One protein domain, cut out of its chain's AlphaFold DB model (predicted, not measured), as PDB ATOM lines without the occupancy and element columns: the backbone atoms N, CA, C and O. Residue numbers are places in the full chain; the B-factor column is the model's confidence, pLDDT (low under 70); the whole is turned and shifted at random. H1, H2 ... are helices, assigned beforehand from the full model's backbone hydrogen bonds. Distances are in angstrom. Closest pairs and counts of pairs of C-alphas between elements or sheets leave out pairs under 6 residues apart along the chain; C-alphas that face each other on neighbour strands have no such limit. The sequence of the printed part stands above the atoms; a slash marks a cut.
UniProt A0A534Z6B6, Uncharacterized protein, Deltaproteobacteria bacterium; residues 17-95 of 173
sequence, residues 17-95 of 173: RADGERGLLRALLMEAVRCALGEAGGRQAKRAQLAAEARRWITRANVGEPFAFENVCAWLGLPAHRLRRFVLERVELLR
ATOM      1  N   ARG A  17      46.963 103.446 166.491       57.62
ATOM      2  CA  ARG A  17      48.215 102.728 166.796       57.62
ATOM      3  C   ARG A  17      48.029 101.745 167.940       57.62
ATOM      4  O   ARG A  17      48.475 100.616 167.794       57.62
ATOM      5  N   ALA A  18      47.338 102.127 169.011       60.00
ATOM      6  CA  ALA A  18      47.004 101.216 170.101       60.00
ATOM      7  C   ALA A  18      46.151 100.034 169.606       60.00
ATOM      8  O   ALA A  18      46.394  98.903 170.016       60.00
ATOM      9  N   ASP A  19      45.232 100.251 168.661       69.25
ATOM     10  CA  ASP A  19      44.482  99.176 167.999       69.25
ATOM     11  C   ASP A  19      45.398  98.267 167.164       69.25
ATOM     12  O   ASP A  19      45.245  97.044 167.176       69.25
ATOM     13  N   GLY A  20      46.389  98.844 166.477       78.94
ATOM     14  CA  GLY A  20      47.395  98.109 165.710       78.94
ATOM     15  C   GLY A  20      48.354  97.296 166.583       78.94
ATOM     16  O   GLY A  20      48.585  96.120 166.313       78.94
ATOM     17  N   GLU A  21      48.870  97.884 167.661       80.38
ATOM     18  CA  GLU A  21      49.714  97.224 168.664       80.38
ATOM     19  C   GLU A  21      48.939  96.109 169.368       80.38
ATOM     20  O   GLU A  21      49.432  94.987 169.496       80.38
ATOM     21  N   ARG A  22      47.673  96.364 169.718       84.06
ATOM     22  CA  ARG A  22      46.763  95.350 170.261       84.06
ATOM     23  C   ARG A  22      46.512  94.226 169.281       84.06
ATOM     24  O   ARG A  22      46.539  93.060 169.674       84.06
ATOM     25  N   GLY A  23      46.292  94.567 168.016       85.50
ATOM     26  CA  GLY A  23      46.146  93.614 166.926       85.50
ATOM     27  C   GLY A  23      47.387  92.741 166.770       85.50
ATOM     28  O   GLY A  23      47.265  91.518 166.708       85.50
ATOM     29  N   LEU A  24      48.576  93.348 166.792       86.12
ATOM     30  CA  LEU A  24      49.855  92.654 166.685       86.12
ATOM     31  C   LEU A  24      50.086  91.707 167.864       86.12
ATOM     32  O   LEU A  24      50.389  90.535 167.653       86.12
ATOM     33  N   LEU A  25      49.903  92.178 169.098       86.88
ATOM     34  CA  LEU A  25      50.086  91.361 170.299       86.88
ATOM     35  C   LEU A  25      49.076  90.213 170.362       86.88
ATOM     36  O   LEU A  25      49.429  89.093 170.733       86.88
ATOM     37  N   ARG A  26      47.833  90.455 169.933       89.88
ATOM     38  CA  ARG A  26      46.822  89.404 169.795       89.88
ATOM     39  C   ARG A  26      47.233  88.383 168.736       89.88
ATOM     40  O   ARG A  26      47.117  87.189 168.990       89.88
ATOM     41  N   ALA A  27      47.707  88.826 167.572       89.31
ATOM     42  CA  ALA A  27      48.167  87.947 166.500       89.31
ATOM     43  C   ALA A  27      49.363  87.096 166.944       89.31
ATOM     44  O   ALA A  27      49.348  85.882 166.752       89.31
ATOM     45  N   LEU A  28      50.339  87.711 167.615       91.12
ATOM     46  CA  LEU A  28      51.496  87.035 168.194       91.12
ATOM     47  C   LEU A  28      51.067  85.966 169.202       91.12
ATOM     48  O   LEU A  28      51.514  84.824 169.110       91.12
ATOM     49  N   LEU A  29      50.163  86.303 170.127       93.00
ATOM     50  CA  LEU A  29      49.659  85.348 171.110       93.00
ATOM     51  C   LEU A  29      48.893  84.198 170.442       93.00
ATOM     52  O   LEU A  29      49.117  83.038 170.781       93.00
ATOM     53  N   MET A  30      48.012  84.499 169.482       90.81
ATOM     54  CA  MET A  30      47.261  83.481 168.739       90.81
ATOM     55  C   MET A  30      48.195  82.539 167.972       90.81
ATOM     56  O   MET A  30      47.994  81.326 168.006       90.81
ATOM     57  N   GLU A  31      49.233  83.069 167.326       92.06
ATOM     58  CA  GLU A  31      50.197  82.264 166.576       92.06
ATOM     59  C   GLU A  31      51.069  81.406 167.496       92.06
ATOM     60  O   GLU A  31      51.280  80.225 167.222       92.06
ATOM     61  N   ALA A  32      51.510  81.947 168.634       93.44
ATOM     62  CA  ALA A  32      52.233  81.180 169.639       93.44
ATOM     63  C   ALA A  32      51.380  80.027 170.193       93.44
ATOM     64  O   ALA A  32      51.879  78.911 170.341       93.44
ATOM     65  N   VAL A  33      50.087  80.257 170.450       93.75
ATOM     66  CA  VAL A  33      49.157  79.203 170.890       93.75
ATOM     67  C   VAL A  33      48.991  78.133 169.807       93.75
ATOM     68  O   VAL A  33      49.162  76.953 170.107       93.75
ATOM     69  N   ARG A  34      48.758  78.513 168.543       90.38
ATOM     70  CA  ARG A  34      48.691  77.563 167.412       90.38
ATOM     71  C   ARG A  34      49.972  76.748 167.270       90.38
ATOM     72  O   ARG A  34      49.921  75.529 167.116       90.38
ATOM     73  N   CYS A  35      51.131  77.401 167.363       92.19
ATOM     74  CA  CYS A  35      52.426  76.729 167.365       92.19
ATOM     75  C   CYS A  35      52.523  75.728 168.518       92.19
ATOM     76  O   CYS A  35      52.872  74.573 168.283       92.19
ATOM     77  N   ALA A  36      52.179  76.129 169.745       92.75
ATOM     78  CA  ALA A  36      52.252  75.267 170.923       92.75
ATOM     79  C   ALA A  36      51.396  73.996 170.776       92.75
ATOM     80  O   ALA A  36      51.880  72.914 171.124       92.75
ATOM     81  N   LEU A  37      50.191  74.129 170.208       89.94
ATOM     82  CA  LEU A  37      49.244  73.040 169.922       89.94
ATOM     83  C   LEU A  37      49.618  72.199 168.684       89.94
ATOM     84  O   LEU A  37      48.999  71.171 168.426       89.94
ATOM     85  N   GLY A  38      50.643  72.596 167.922       87.00
ATOM     86  CA  GLY A  38      51.079  71.892 166.711       87.00
ATOM     87  C   GLY A  38      50.253  72.207 165.457       87.00
ATOM     88  O   GLY A  38      50.436  71.562 164.424       87.00
ATOM     89  N   GLU A  39      49.390  73.218 165.509       84.50
ATOM     90  CA  GLU A  39      48.486  73.637 164.429       84.50
ATOM     91  C   GLU A  39      49.160  74.547 163.389       84.50
ATOM     92  O   GLU A  39      48.595  74.799 162.327       84.50
ATOM     93  N   ALA A  40      50.381  75.020 163.658       79.00
ATOM     94  CA  ALA A  40      51.134  75.865 162.728       79.00
ATOM     95  C   ALA A  40      51.386  75.166 161.380       79.00
ATOM     96  O   ALA A  40      51.684  73.973 161.340       79.00
ATOM     97  N   GLY A  41      51.312  75.906 160.272       70.31
ATOM     98  CA  GLY A  41      51.609  75.388 158.931       70.31
ATOM     99  C   GLY A  41      53.101  75.085 158.700       70.31
ATOM    100  O   GLY A  41      53.971  75.486 159.471       70.31
ATOM    101  N   GLY A  42      53.419  74.380 157.609       72.62
ATOM    102  CA  GLY A  42      54.798  74.143 157.148       72.62
ATOM    103  C   GLY A  42      55.334  72.720 157.358       72.62
ATOM    104  O   GLY A  42      54.613  71.794 157.729       72.62
ATOM    105  N   ARG A  43      56.631  72.515 157.082       76.25
ATOM    106  CA  ARG A  43      57.290  71.196 157.191       76.25
ATOM    107  C   ARG A  43      57.311  70.694 158.640       76.25
ATOM    108  O   ARG A  43      57.568  71.468 159.559       76.25
ATOM    109  N   GLN A  44      57.151  69.382 158.841       74.12
ATOM    110  CA  GLN A  44      57.022  68.753 160.168       74.12
ATOM    111  C   GLN A  44      58.169  69.085 161.141       74.12
ATOM    112  O   GLN A  44      57.913  69.397 162.300       74.12
ATOM    113  N   ALA A  45      59.424  69.092 160.674       70.62
ATOM    114  CA  ALA A  45      60.577  69.455 161.505       70.62
ATOM    115  C   ALA A  45      60.515  70.915 161.994       70.62
ATOM    116  O   ALA A  45      60.761  71.191 163.168       70.62
ATOM    117  N   LYS A  46      60.111  71.845 161.117       82.62
ATOM    118  CA  LYS A  46      59.945  73.258 161.477       82.62
ATOM    119  C   LYS A  46      58.763  73.452 162.429       82.62
ATOM    120  O   LYS A  46      58.892  74.203 163.387       82.62
ATOM    121  N   ARG A  47      57.661  72.718 162.232       82.25
ATOM    122  CA  ARG A  47      56.498  72.715 163.141       82.25
ATOM    123  C   ARG A  47      56.872  72.247 164.546       82.25
ATOM    124  O   ARG A  47      56.522  72.909 165.516       82.25
ATOM    125  N   ALA A  48      57.630  71.156 164.669       85.38
ATOM    126  CA  ALA A  48      58.078  70.649 165.966       85.38
ATOM    127  C   ALA A  48      58.991  71.647 166.703       85.38
ATOM    128  O   ALA A  48      58.839  71.839 167.913       85.38
ATOM    129  N   GLN A  49      59.897  72.306 165.973       88.00
ATOM    130  CA  GLN A  49      60.750  73.362 166.518       88.00
ATOM    131  C   GLN A  49      59.922  74.556 167.012       88.00
ATOM    132  O   GLN A  49      60.059  74.941 168.171       88.00
ATOM    133  N   LEU A  50      59.034  75.095 166.168       88.81
ATOM    134  CA  LEU A  50      58.164  76.224 166.517       88.81
ATOM    135  C   LEU A  50      57.276  75.902 167.724       88.81
ATOM    136  O   LEU A  50      57.126  76.721 168.625       88.81
ATOM    137  N   ALA A  51      56.752  74.679 167.795       91.88
ATOM    138  CA  ALA A  51      55.962  74.227 168.930       91.88
ATOM    139  C   ALA A  51      56.783  74.182 170.229       91.88
ATOM    140  O   ALA A  51      56.303  74.583 171.289       91.88
ATOM    141  N   ALA A  52      58.036  73.718 170.167       91.00
ATOM    142  CA  ALA A  52      58.929  73.704 171.323       91.00
ATOM    143  C   ALA A  52      59.328  75.119 171.769       91.00
ATOM    144  O   ALA A  52      59.371  75.388 172.968       91.00
ATOM    145  N   GLU A  53      59.595  76.022 170.825       92.12
ATOM    146  CA  GLU A  53      59.888  77.433 171.098       92.12
ATOM    147  C   GLU A  53      58.689  78.141 171.739       92.12
ATOM    148  O   GLU A  53      58.845  78.758 172.791       92.12
ATOM    149  N   ALA A  54      57.486  77.963 171.191       94.25
ATOM    150  CA  ALA A  54      56.266  78.547 171.739       94.25
ATOM    151  C   ALA A  54      55.960  78.046 173.158       94.25
ATOM    152  O   ALA A  54      55.674  78.843 174.050       94.25
ATOM    153  N   ARG A  55      56.090  76.735 173.414       94.81
ATOM    154  CA  ARG A  55      55.915  76.178 174.768       94.81
ATOM    155  C   ARG A  55      56.931  76.741 175.757       94.81
ATOM    156  O   ARG A  55      56.562  77.042 176.892       94.81
ATOM    157  N   ARG A  56      58.191  76.914 175.337       94.62
ATOM    158  CA  ARG A  56      59.216  77.563 176.166       94.62
ATOM    159  C   ARG A  56      58.841  79.006 176.477       94.62
ATOM    160  O   ARG A  56      58.898  79.377 177.641       94.62
ATOM    161  N   TRP A  57      58.415  79.783 175.483       94.69
ATOM    162  CA  TRP A  57      57.986  81.169 175.681       94.69
ATOM    163  C   TRP A  57      56.799  81.282 176.651       94.69
ATOM    164  O   TRP A  57      56.847  82.088 177.572       94.69
ATOM    165  N   ILE A  58      55.787  80.415 176.525       93.75
ATOM    166  CA  ILE A  58      54.615  80.388 177.420       93.75
ATOM    167  C   ILE A  58      54.992  79.991 178.857       93.75
ATOM    168  O   ILE A  58      54.410  80.496 179.819       93.75
ATOM    169  N   THR A  59      55.931  79.055 179.014       93.62
ATOM    170  CA  THR A  59      56.303  78.490 180.324       93.62
ATOM    171  C   THR A  59      57.319  79.353 181.063       93.62
ATOM    172  O   THR A  59      57.301  79.397 182.291       93.62
ATOM    173  N   ARG A  60      58.217  80.028 180.334       89.44
ATOM    174  CA  ARG A  60      59.270  80.858 180.917       89.44
ATOM    175  C   ARG A  60      58.632  82.009 181.690       89.44
ATOM    176  O   ARG A  60      58.002  82.870 181.095       89.44
ATOM    177  N   ALA A  61      58.835  82.019 183.003       73.12
ATOM    178  CA  ALA A  61      58.455  83.140 183.847       73.12
ATOM    179  C   ALA A  61      59.516  84.233 183.726       73.12
ATOM    180  O   ALA A  61      60.608  84.095 184.278       73.12
ATOM    181  N   ASN A  62      59.232  85.289 182.964       72.56
ATOM    182  CA  ASN A  62      60.163  86.404 182.833       72.56
ATOM    183  C   ASN A  62      59.429  87.727 182.607       72.56
ATOM    184  O   ASN A  62      59.107  88.062 181.484       72.56
ATOM    185  N   VAL A  63      59.226  88.531 183.647       66.94
ATOM    186  CA  VAL A  63      58.579  89.852 183.507       66.94
ATOM    187  C   VAL A  63      59.525  90.954 183.009       66.94
ATOM    188  O   VAL A  63      59.067  92.053 182.708       66.94
ATOM    189  N   GLY A  64      60.831  90.681 182.903       75.19
ATOM    190  CA  GLY A  64      61.842  91.674 182.522       75.19
ATOM    191  C   GLY A  64      61.939  91.951 181.018       75.19
ATOM    192  O   GLY A  64      62.515  92.959 180.623       75.19
ATOM    193  N   GLU A  65      61.379  91.083 180.169       77.25
ATOM    194  CA  GLU A  65      61.384  91.250 178.709       77.25
ATOM    195  C   GLU A  65      60.032  91.833 178.229       77.25
ATOM    196  O   GLU A  65      58.986  91.264 178.547       77.25
ATOM    197  N   PRO A  66      59.990  92.916 177.424       73.88
ATOM    198  CA  PRO A  66      58.734  93.564 177.004       73.88
ATOM    199  C   PRO A  66      57.719  92.639 176.311       73.88
ATOM    200  O   PRO A  66      56.515  92.799 176.485       73.88
ATOM    201  N   PHE A  67      58.203  91.641 175.565       84.56
ATOM    202  CA  PHE A  67      57.379  90.657 174.845       84.56
ATOM    203  C   PHE A  67      57.323  89.296 175.540       84.56
ATOM    204  O   PHE A  67      57.016  88.279 174.914       84.56
ATOM    205  N   ALA A  68      57.635  89.246 176.832       89.19
ATOM    206  CA  ALA A  68      57.381  88.054 177.614       89.19
ATOM    207  C   ALA A  68      55.891  87.720 177.651       89.19
ATOM    208  O   ALA A  68      55.032  88.602 177.582       89.19
ATOM    209  N   PHE A  69      55.587  86.436 177.804       92.25
ATOM    210  CA  PHE A  69      54.220  85.937 177.829       92.25
ATOM    211  C   PHE A  69      53.349  86.654 178.873       92.25
ATOM    212  O   PHE A  69      52.211  87.023 178.577       92.25
ATOM    213  N   GLU A  70      53.884  86.902 180.070       89.50
ATOM    214  CA  GLU A  70      53.204  87.630 181.144       89.50
ATOM    215  C   GLU A  70      52.840  89.053 180.728       89.50
ATOM    216  O   GLU A  70      51.703  89.475 180.930       89.50
ATOM    217  N   ASN A  71      53.785  89.757 180.107       87.06
ATOM    218  CA  ASN A  71      53.632  91.152 179.710       87.06
ATOM    219  C   ASN A  71      52.642  91.284 178.546       87.06
ATOM    220  O   ASN A  71      51.752  92.133 178.588       87.06
ATOM    221  N   VAL A  72      52.706  90.377 177.565       90.12
ATOM    222  CA  VAL A  72      51.727  90.301 176.467       90.12
ATOM    223  C   VAL A  72      50.322  90.002 177.000       90.12
ATOM    224  O   VAL A  72      49.359  90.658 176.605       90.12
ATOM    225  N   CYS A  73      50.182  89.049 177.926       91.38
ATOM    226  CA  CYS A  73      48.888  88.738 178.537       91.38
ATOM    227  C   CYS A  73      48.339  89.915 179.350       91.38
ATOM    228  O   CYS A  73      47.163  90.245 179.207       91.38
ATOM    229  N   ALA A  74      49.178  90.567 180.160       89.00
ATOM    230  CA  ALA A  74      48.793  91.729 180.954       89.00
ATOM    231  C   ALA A  74      48.294  92.876 180.064       89.00
ATOM    232  O   ALA A  74      47.215  93.413 180.304       89.00
ATOM    233  N   TRP A  75      49.017  93.178 178.982       88.88
ATOM    234  CA  TRP A  75      48.645  94.221 178.023       88.88
ATOM    235  C   TRP A  75      47.321  93.902 177.301       88.88
ATOM    236  O   TRP A  75      46.498  94.782 177.043       88.88
ATOM    237  N   LEU A  76      47.053  92.622 177.020       88.31
ATOM    238  CA  LEU A  76      45.791  92.173 176.421       88.31
ATOM    239  C   LEU A  76      44.624  92.063 177.421       88.31
ATOM    240  O   LEU A  76      43.480  91.911 176.983       88.31
ATOM    241  N   GLY A  77      44.876  92.176 178.729       87.44
ATOM    242  CA  GLY A  77      43.874  91.993 179.788       87.44
ATOM    243  C   GLY A  77      43.533  90.523 180.070       87.44
ATOM    244  O   GLY A  77      42.432  90.215 180.520       87.44
ATOM    245  N   LEU A  78      44.452  89.601 179.770       91.38
ATOM    246  CA  LEU A  78      44.272  88.159 179.935       91.38
ATOM    247  C   LEU A  78      45.005  87.640 181.185       91.38
ATOM    248  O   LEU A  78      46.166  87.981 181.412       91.38
ATOM    249  N   PRO A  79      44.390  86.743 181.978       89.56
ATOM    250  CA  PRO A  79      45.067  86.119 183.108       89.56
ATOM    251  C   PRO A  79      46.080  85.069 182.622       89.56
ATOM    252  O   PRO A  79      45.717  83.923 182.338       89.56
ATOM    253  N   ALA A  80      47.363  85.448 182.577       90.62
ATOM    254  CA  ALA A  80      48.469  84.629 182.063       90.62
ATOM    255  C   ALA A  80      48.497  83.202 182.643       90.62
ATOM    256  O   ALA A  80      48.646  82.228 181.908       90.62
ATOM    257  N   HIS A  81      48.273  83.059 183.953       92.38
ATOM    258  CA  HIS A  81      48.260  81.761 184.634       92.38
ATOM    259  C   HIS A  81      47.165  80.814 184.110       92.38
ATOM    260  O   HIS A  81      47.420  79.623 183.937       92.38
ATOM    261  N   ARG A  82      45.957  81.327 183.817       95.75
ATOM    262  CA  ARG A  82      44.849  80.505 183.296       95.75
ATOM    263  C   ARG A  82      45.120  80.083 181.866       95.75
ATOM    264  O   ARG A  82      44.903  78.924 181.531       95.75
ATOM    265  N   LEU A  83      45.617  81.012 181.047       93.56
ATOM    266  CA  LEU A  83      45.940  80.727 179.654       93.56
ATOM    267  C   LEU A  83      47.087  79.719 179.546       93.56
ATOM    268  O   LEU A  83      46.972  78.750 178.803       93.56
ATOM    269  N   ARG A  84      48.152  79.886 180.342       95.94
ATOM    270  CA  ARG A  84      49.258  78.923 180.435       95.94
ATOM    271  C   ARG A  84      48.744  77.535 180.787       95.94
ATOM    272  O   ARG A  84      49.039  76.586 180.068       95.94
ATOM    273  N   ARG A  85      47.968  77.421 181.871       95.69
ATOM    274  CA  ARG A  85      47.408  76.139 182.310       95.69
ATOM    275  C   ARG A  85      46.585  75.490 181.198       95.69
ATOM    276  O   ARG A  85      46.861  74.355 180.836       95.69
ATOM    277  N   PHE A  86      45.662  76.245 180.603       94.88
ATOM    278  CA  PHE A  86      44.813  75.764 179.515       94.88
ATOM    279  C   PHE A  86      45.622  75.252 178.314       94.88
ATOM    280  O   PHE A  86      45.358  74.162 177.813       94.88
ATOM    281  N   VAL A  87      46.619  76.014 177.849       93.94
ATOM    282  CA  VAL A  87      47.432  75.613 176.691       93.94
ATOM    283  C   VAL A  87      48.245  74.360 177.007       93.94
ATOM    284  O   VAL A  87      48.286  73.450 176.185       93.94
ATOM    285  N   LEU A  88      48.867  74.277 178.186       93.44
ATOM    286  CA  LEU A  88      49.684  73.122 178.565       93.44
ATOM    287  C   LEU A  88      48.844  71.852 178.771       93.44
ATOM    288  O   LEU A  88      49.243  70.789 178.304       93.44
ATOM    289  N   GLU A  89      47.659  71.961 179.374       94.31
ATOM    290  CA  GLU A  89      46.698  70.850 179.461       94.31
ATOM    291  C   GLU A  89      46.311  70.344 178.065       94.31
ATOM    292  O   GLU A  89      46.309  69.143 177.805       94.31
ATOM    293  N   ARG A  90      46.038  71.261 177.126       94.62
ATOM    294  CA  ARG A  90      45.718  70.901 175.738       94.62
ATOM    295  C   ARG A  90      46.894  70.265 175.010       94.62
ATOM    296  O   ARG A  90      46.678  69.320 174.263       94.62
ATOM    297  N   VAL A  91      48.117  70.739 175.238       92.38
ATOM    298  CA  VAL A  91      49.330  70.123 174.685       92.38
ATOM    299  C   VAL A  91      49.458  68.672 175.133       92.38
ATOM    300  O   VAL A  91      49.733  67.823 174.293       92.38
ATOM    301  N   GLU A  92      49.251  68.374 176.417       90.44
ATOM    302  CA  GLU A  92      49.340  66.993 176.909       90.44
ATOM    303  C   GLU A  92      48.210  66.112 176.362       90.44
ATOM    304  O   GLU A  92      48.466  64.978 175.971       90.44
ATOM    305  N   LEU A  93      46.988  66.640 176.234       89.56
ATOM    306  CA  LEU A  93      45.868  65.911 175.622       89.56
ATOM    307  C   LEU A  93      46.077  65.621 174.129       89.56
ATOM    308  O   LEU A  93      45.666  64.574 173.636       89.56
ATOM    309  N   LEU A  94      46.684  66.559 173.397       85.62
ATOM    310  CA  LEU A  94      46.968  66.428 171.964       85.62
ATOM    311  C   LEU A  94      48.277  65.691 171.687       85.62
ATOM    312  O   LEU A  94      48.564  65.357 170.534       85.62
ATOM    313  N   ARG A  95      49.093  65.453 172.719       78.88
ATOM    314  CA  ARG A  95      50.318  64.683 172.586       78.88
ATOM    315  C   ARG A  95      49.921  63.292 172.098       78.88
ATOM    316  O   ARG A  95      49.177  62.600 172.792       78.88
TER     317      ARG A  95
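What this domain is: This is residues 17 to 95 of the 173 residues of an uncharacterized protein of Deltaproteobacteria bacterium (UniProt A0A534Z6B6). Look for a narrow V of helices: H1, the longest, and H4 run the same way and draw together toward their last residues, while the short H3 sits at the open end of the V. H2 crosses H1 on one side of this V and reaches toward H4 with its last residues. The printed part has 79 residues with four named helices, in the order H1, H2, H3, H4, and no named strand; the class is all helix. The whole is compact, with a radius of gyration of the C-alphas of 12.6 A and spans of 35 by 24 by 19 A.

Where its parts are: Find C-alpha 17 at (48.215, 102.728, 166.796); from there H1, residues 17 to 37, runs 29.9 A to C-alpha 37 at (49.244, 73.040, 169.922). H2 is residues 44 to 59, 22.4 A long, and H3 is residues 69 to 76. H4, residues 80 to 94, runs 20.9 A to C-alpha 94 at (46.968, 66.428, 171.964).

How they stand to each other: Begin at H1. Its residues 32 to 37 touch H2 at a steep tilt of 64 degrees; the closest C-alphas, Ala 36 and Ala 51, are 4.3 A apart. Its residues 33 to 37 touch H4, closest at the C-alphas of Leu 37 and Val 91, 5.6 A, with a shallow tilt of 32 degrees, only just short of steep. Its residues 22 to 29 touch H3, closest at the C-alphas of Leu 25 and Val 72, 6.5 A. H3 touches H4 at Ala 80 alone, whose C-alpha is 5.4 A from that of Cys 73. In H1, H2, H3 and H4 every O i to N i+4 pair is within hydrogen-bond range.

The domain as a whole: The farthest C-alphas, those of Arg 17 and Arg 95, are 38.5 A apart. The printed part has no cut; the link from H3 to H4 is tight, the other two short. Residues 41 to 46, of which 44 to 46 belong to H2, stand free. Look for pLDDT under 70 at residues 17 to 19 and 63.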